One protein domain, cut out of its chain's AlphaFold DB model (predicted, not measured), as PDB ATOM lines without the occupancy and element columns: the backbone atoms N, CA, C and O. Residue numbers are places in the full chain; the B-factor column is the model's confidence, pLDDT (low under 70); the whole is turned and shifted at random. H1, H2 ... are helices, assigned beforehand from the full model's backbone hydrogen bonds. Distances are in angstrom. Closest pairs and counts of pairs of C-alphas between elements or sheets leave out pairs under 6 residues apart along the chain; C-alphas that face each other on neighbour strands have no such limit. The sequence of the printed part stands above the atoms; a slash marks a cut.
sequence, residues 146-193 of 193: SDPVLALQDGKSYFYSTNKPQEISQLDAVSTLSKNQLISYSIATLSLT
ATOM      1  N   SER A 146      24.511  29.882  32.816       87.88
ATOM      2  CA  SER A 146      25.385  28.719  33.025       87.88
ATOM      3  C   SER A 146      25.152  27.601  32.002       87.88
ATOM      4  O   SER A 146      26.113  26.961  31.584       87.88
ATOM      5  N   ASP A 147      23.900  27.398  31.580       91.69
ATOM      6  CA  ASP A 147      23.506  26.469  30.514       91.69
ATOM      7  C   ASP A 147      22.781  27.219  29.376       91.69
ATOM      8  O   ASP A 147      21.559  27.417  29.418       91.69
ATOM      9  N   PRO A 148      23.525  27.698  28.364       89.88
ATOM     10  CA  PRO A 148      22.943  28.444  27.256       89.88
ATOM     11  C   PRO A 148      22.042  27.575  26.371       89.88
ATOM     12  O   PRO A 148      21.106  28.106  25.773       89.88
ATOM     13  N   VAL A 149      22.282  26.259  26.303       91.56
ATOM     14  CA  VAL A 149      21.490  25.340  25.473       91.56
ATOM     15  C   VAL A 149      20.082  25.216  26.036       91.56
ATOM     16  O   VAL A 149      19.113  25.453  25.312       91.56
ATOM     17  N   LEU A 150      19.970  24.939  27.336       91.62
ATOM     18  CA  LEU A 150      18.678  24.866  28.014       91.62
ATOM     19  C   LEU A 150      17.932  26.205  27.948       91.62
ATOM     20  O   LEU A 150      16.729  26.241  27.703       91.62
ATOM     21  N   ALA A 151      18.635  27.328  28.111       90.56
ATOM     22  CA  ALA A 151      17.999  28.641  28.049       90.56
ATOM     23  C   ALA A 151      17.419  28.976  26.665       90.56
ATOM     24  O   ALA A 151      16.378  29.628  26.592       90.56
ATOM     25  N   LEU A 152      18.060  28.542  25.577       90.81
ATOM     26  CA  LEU A 152      17.513  28.691  24.224       90.81
ATOM     27  C   LEU A 152      16.310  27.765  24.001       90.81
ATOM     28  O   LEU A 152      15.314  28.193  23.424       90.81
ATOM     29  N   GLN A 153      16.379  26.521  24.489       89.50
ATOM     30  CA  GLN A 153      15.276  25.554  24.415       89.50
ATOM     31  C   GLN A 153      14.024  26.048  25.154       89.50
ATOM     32  O   GLN A 153      12.921  25.961  24.618       89.50
ATOM     33  N   ASP A 154      14.203  26.635  26.337       89.56
ATOM     34  CA  ASP A 154      13.128  27.207  27.155       89.56
ATOM     35  C   ASP A 154      12.619  28.571  26.640       89.56
ATOM     36  O   ASP A 154      11.718  29.160  27.240       89.56
ATOM     37  N   GLY A 155      13.217  29.128  25.579       86.50
ATOM     38  CA  GLY A 155      12.871  30.457  25.063       86.50
ATOM     39  C   GLY A 155      13.266  31.619  25.985       86.50
ATOM     40  O   GLY A 155      12.733  32.719  25.849       86.50
ATOM     41  N   LYS A 156      14.196  31.394  26.924       85.19
ATOM     42  CA  LYS A 156      14.755  32.415  27.833       85.19
ATOM     43  C   LYS A 156      15.877  33.231  27.187       85.19
ATOM     44  O   LYS A 156      16.233  34.294  27.692       85.19
ATOM     45  N   SER A 157      16.445  32.739  26.086       89.12
ATOM     46  CA  SER A 157      17.375  33.470  25.227       89.12
ATOM     47  C   SER A 157      16.980  33.308  23.762       89.12
ATOM     48  O   SER A 157      16.413  32.289  23.376       89.12
ATOM     49  N   TYR A 158      17.302  34.311  22.948       87.88
ATOM     50  CA  TYR A 158      16.985  34.349  21.514       87.88
ATOM     51  C   TYR A 158      18.230  34.394  20.626       87.88
ATOM     52  O   TYR A 158      18.135  34.245  19.411       87.88
ATOM     53  N   PHE A 159      19.400  34.623  21.221       89.25
ATOM     54  CA  PHE A 159      20.666  34.703  20.509       89.25
ATOM     55  C   PHE A 159      21.776  34.104  21.366       89.25
ATOM     56  O   PHE A 159      21.893  34.400  22.556       89.25
ATOM     57  N   TYR A 160      22.606  33.274  20.746       89.44
ATOM     58  CA  TYR A 160      23.782  32.688  21.369       89.44
ATOM     59  C   TYR A 160      24.825  32.385  20.299       89.44
ATOM     60  O   TYR A 160      24.490  31.932  19.206       89.44
ATOM     61  N   SER A 161      26.089  32.637  20.623       88.62
ATOM     62  CA  SER A 161      27.223  32.328  19.757       88.62
ATOM     63  C   SER A 161      28.107  31.302  20.448       88.62
ATOM     64  O   SER A 161      28.527  31.516  21.584       88.62
ATOM     65  N   THR A 162      28.423  30.213  19.749       88.56
ATOM     66  CA  THR A 162      29.315  29.159  20.236       88.56
ATOM     67  C   THR A 162      30.126  28.555  19.098       88.56
ATOM     68  O   THR A 162      29.700  28.540  17.944       88.56
ATOM     69  N   ASN A 163      31.308  28.049  19.437       89.50
ATOM     70  CA  ASN A 163      32.150  27.231  18.570       89.50
ATOM     71  C   ASN A 163      32.313  25.796  19.105       89.50
ATOM     72  O   ASN A 163      33.101  25.030  18.552       89.50
ATOM     73  N   LYS A 164      31.605  25.426  20.181       91.19
ATOM     74  CA  LYS A 164      31.706  24.101  20.798       91.19
ATOM     75  C   LYS A 164      30.821  23.103  20.043       91.19
ATOM     76  O   LYS A 164      29.601  23.276  20.034       91.19
ATOM     77  N   PRO A 165      31.388  22.033  19.456       91.50
ATOM     78  CA  PRO A 165      30.622  21.070  18.667       91.50
ATOM     79  C   PRO A 165      29.438  20.450  19.416       91.50
ATOM     80  O   PRO A 165      28.386  20.245  18.823       91.50
ATOM     81  N   GLN A 166      29.583  20.196  20.718       93.12
ATOM     82  CA  GLN A 166      28.542  19.583  21.543       93.12
ATOM     83  C   GLN A 166      27.304  20.479  21.664       93.12
ATOM     84  O   GLN A 166      26.194  20.014  21.421       93.12
ATOM     85  N   GLU A 167      27.495  21.764  21.980       92.69
ATOM     86  CA  GLU A 167      26.399  22.738  22.069       92.69
ATOM     87  C   GLU A 167      25.741  22.926  20.695       92.69
ATOM     88  O   GLU A 167      24.519  22.965  20.590       92.69
ATOM     89  N   ILE A 168      26.545  22.961  19.624       91.50
ATOM     90  CA  ILE A 168      26.049  23.045  18.246       91.50
ATOM     91  C   ILE A 168      25.141  21.852  17.919       91.50
ATOM     92  O   ILE A 168      24.023  22.053  17.454       91.50
ATOM     93  N   SER A 169      25.582  20.620  18.192       92.19
ATOM     94  CA  SER A 169      24.780  19.419  17.931       92.19
ATOM     95  C   SER A 169      23.484  19.378  18.742       92.19
ATOM     96  O   SER A 169      22.467  18.912  18.237       92.19
ATOM     97  N   GLN A 170      23.495  19.865  19.985       92.56
ATOM     98  CA  GLN A 170      22.289  19.934  20.816       92.56
ATOM     99  C   GLN A 170      21.290  20.979  20.302       92.56
ATOM    100  O   GLN A 170      20.084  20.739  20.327       92.56
ATOM    101  N   LEU A 171      21.778  22.124  19.821       91.62
ATOM    102  CA  LEU A 171      20.939  23.201  19.293       91.62
ATOM    103  C   LEU A 171      20.408  22.908  17.886       91.62
ATOM    104  O   LEU A 171      19.316  23.365  17.561       91.62
ATOM    105  N   ASP A 172      21.108  22.091  17.091       90.25
ATOM    106  CA  ASP A 172      20.623  21.614  15.785       90.25
ATOM    107  C   ASP A 172      19.305  20.806  15.916       90.25
ATOM    108  O   ASP A 172      18.528  20.729  14.966       90.25
ATOM    109  N   ALA A 173      19.014  20.240  17.096       87.50
ATOM    110  CA  ALA A 173      17.757  19.542  17.383       87.50
ATOM    111  C   ALA A 173      16.581  20.480  17.738       87.50
ATOM    112  O   ALA A 173      15.443  20.021  17.857       87.50
ATOM    113  N   VAL A 174      16.826  21.782  17.918       86.94
ATOM    114  CA  VAL A 174      15.813  22.765  18.325       86.94
ATOM    115  C   VAL A 174      15.255  23.464  17.083       86.94
ATOM    116  O   VAL A 174      15.837  24.415  16.570       86.94
ATOM    117  N   SER A 175      14.100  23.006  16.597       87.06
ATOM    118  CA  SER A 175      13.514  23.452  15.319       87.06
ATOM    119  C   SER A 175      13.129  24.935  15.250       87.06
ATOM    120  O   SER A 175      12.939  25.467  14.159       87.06
ATOM    121  N   THR A 176      13.005  25.612  16.394       87.06
ATOM    122  CA  THR A 176      12.705  27.050  16.478       87.06
ATOM    123  C   THR A 176      13.935  27.935  16.274       87.06
ATOM    124  O   THR A 176      13.789  29.151  16.145       87.06
ATOM    125  N   LEU A 177      15.142  27.360  16.237       88.50
ATOM    126  CA  LEU A 177      16.388  28.097  16.063       88.50
ATOM    127  C   LEU A 177      16.882  28.032  14.619       88.50
ATOM    128  O   LEU A 177      16.752  27.031  13.922       88.50
ATOM    129  N   SER A 178      17.499  29.127  14.179       88.75
ATOM    130  CA  SER A 178      18.211  29.197  12.905       88.75
ATOM    131  C   SER A 178      19.705  29.339  13.158       88.75
ATOM    132  O   SER A 178      20.145  30.251  13.859       88.75
ATOM    133  N   LYS A 179      20.490  28.451  12.552       86.62
ATOM    134  CA  LYS A 179      21.950  28.466  12.627       86.62
ATOM    135  C   LYS A 179      22.525  29.286  11.485       86.62
ATOM    136  O   LYS A 179      22.270  28.997  10.321       86.62
ATOM    137  N   ASN A 180      23.344  30.273  11.829       85.25
ATOM    138  CA  ASN A 180      24.074  31.087  10.866       85.25
ATOM    139  C   ASN A 180      25.564  31.013  11.184       85.25
ATOM    140  O   ASN A 180      25.970  31.214  12.328       85.25
ATOM    141  N   GLN A 181      26.383  30.717  10.176       78.75
ATOM    142  CA  GLN A 181      27.829  30.738  10.343       78.75
ATOM    143  C   GLN A 181      28.296  32.192  10.431       78.75
ATOM    144  O   GLN A 181      28.150  32.962   9.483       78.75
ATOM    145  N   LEU A 182      28.870  32.566  11.574       69.50
ATOM    146  CA  LEU A 182      29.552  33.844  11.716       69.50
ATOM    147  C   LEU A 182      30.910  33.734  11.017       69.50
ATOM    148  O   LEU A 182      31.771  32.961  11.437       69.50
ATOM    149  N   ILE A 183      31.105  34.488   9.937       57.88
ATOM    150  CA  ILE A 183      32.429  34.649   9.334       57.88
ATOM    151  C   ILE A 183      33.180  35.660  10.206       57.88
ATOM    152  O   ILE A 183      32.918  36.858  10.124       57.88
ATOM    153  N   SER A 184      34.100  35.200  11.061       50.12
ATOM    154  CA  SER A 184      35.100  36.109  11.624       50.12
ATOM    155  C   SER A 184      36.169  36.344  10.565       50.12
ATOM    156  O   SER A 184      36.758  35.387  10.061       50.12
ATOM    157  N   TYR A 185      36.443  37.601  10.220       38.66
ATOM    158  CA  TYR A 185      37.586  37.939   9.378       38.66
ATOM    159  C   TYR A 185      38.878  37.655  10.157       38.66
ATOM    160  O   TYR A 185      39.401  38.512  10.862       38.66
ATOM    161  N   SER A 186      39.388  36.430  10.053       37.62
ATOM    162  CA  SER A 186      40.787  36.132  10.332       37.62
ATOM    163  C   SER A 186      41.567  36.455   9.062       37.62
ATOM    164  O   SER A 186      41.253  35.929   7.996       37.62
ATOM    165  N   ILE A 187      42.551  37.348   9.157       37.66
ATOM    166  CA  ILE A 187      43.472  37.654   8.056       37.66
ATOM    167  C   ILE A 187      44.108  36.327   7.616       37.66
ATOM    168  O   ILE A 187      44.816  35.686   8.392       37.66
ATOM    169  N   ALA A 188      43.803  35.880   6.400       34.78
ATOM    170  CA  ALA A 188      44.384  34.673   5.831       34.78
ATOM    171  C   ALA A 188      45.874  34.914   5.550       34.78
ATOM    172  O   ALA A 188      46.239  35.862   4.855       34.78
ATOM    173  N   THR A 189      46.744  34.055   6.075       31.80
ATOM    174  CA  THR A 189      48.146  33.981   5.656       31.80
ATOM    175  C   THR A 189      48.219  33.485   4.213       31.80
ATOM    176  O   THR A 189      47.769  32.379   3.915       31.80
ATOM    177  N   LEU A 190      48.802  34.297   3.330       24.95
ATOM    178  CA  LEU A 190      49.169  33.914   1.971       24.95
ATOM    179  C   LEU A 190      50.574  33.292   2.007       24.95
ATOM    180  O   LEU A 190      51.548  33.993   2.270       24.95
ATOM    181  N   SER A 191      50.686  31.993   1.738       29.33
ATOM    182  CA  SER A 191      51.972  31.359   1.429       29.33
ATOM    183  C   SER A 191      52.082  31.239  -0.086       29.33
ATOM    184  O   SER A 191      51.304  30.511  -0.699       29.33
ATOM    185  N   LEU A 192      53.017  31.970  -0.692       28.61
ATOM    186  CA  LEU A 192      53.400  31.784  -2.092       28.61
ATOM    187  C   LEU A 192      54.553  30.774  -2.144       28.61
ATOM    188  O   LEU A 192      55.534  30.933  -1.417       28.61
ATOM    189  N   THR A 193      54.402  29.741  -2.971       49.25
ATOM    190  CA  THR A 193      55.498  28.865  -3.418       49.25
ATOM    191  C   THR A 193      56.271  29.511  -4.550       49.25
ATOM    192  O   THR A 193      55.589  30.077  -5.437       49.25
TER     193      THR A 193
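AT A GLANCE: This is residues 146 to 193 of the 193 residues of the protein "Oligopeptide ABC transporter,oligopeptide-binding domain protein" of Streptococcus pneumoniae 2070335 (UniProt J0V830). There is little regular structure here: a small body with two short helices, H1 and H2, side by side and joined by a looping link, and a tail, residues 183 to 193, that sticks out and makes the length. The printed part has 48 residues, with H1 then H2 and no named strand; the class is all helix, with 13 residues in named elements. The whole is extended, with a radius of gyration of the C-alphas of 15.1 A and spans of 52 by 21 by 16 A.

IN THESE COORDINATES: Find C-alpha 148 at (22.943, 28.444, 27.256); from there H1, residues 148 to 153, runs 8.7 A. Further on, H2, residues 165 to 171, runs 9.9 A to C-alpha 171 at (20.939, 23.201, 19.293).

HOW THE PARTS SIT: Look at Val 149 and Glu 167, whose C-alphas, the closest of H1 and H2, are 6.5 A apart: the helices touch. They run the same way at a shallow tilt of 24 degrees. In both, every O i to N i+4 pair is within hydrogen-bond range.

THE WHOLE: The body without the tail spans 21 by 20 by 16 A. The printed part has no cut; the H1 to H2 link, 11 residues, is long. Residues 182 to 193 have pLDDT under 70.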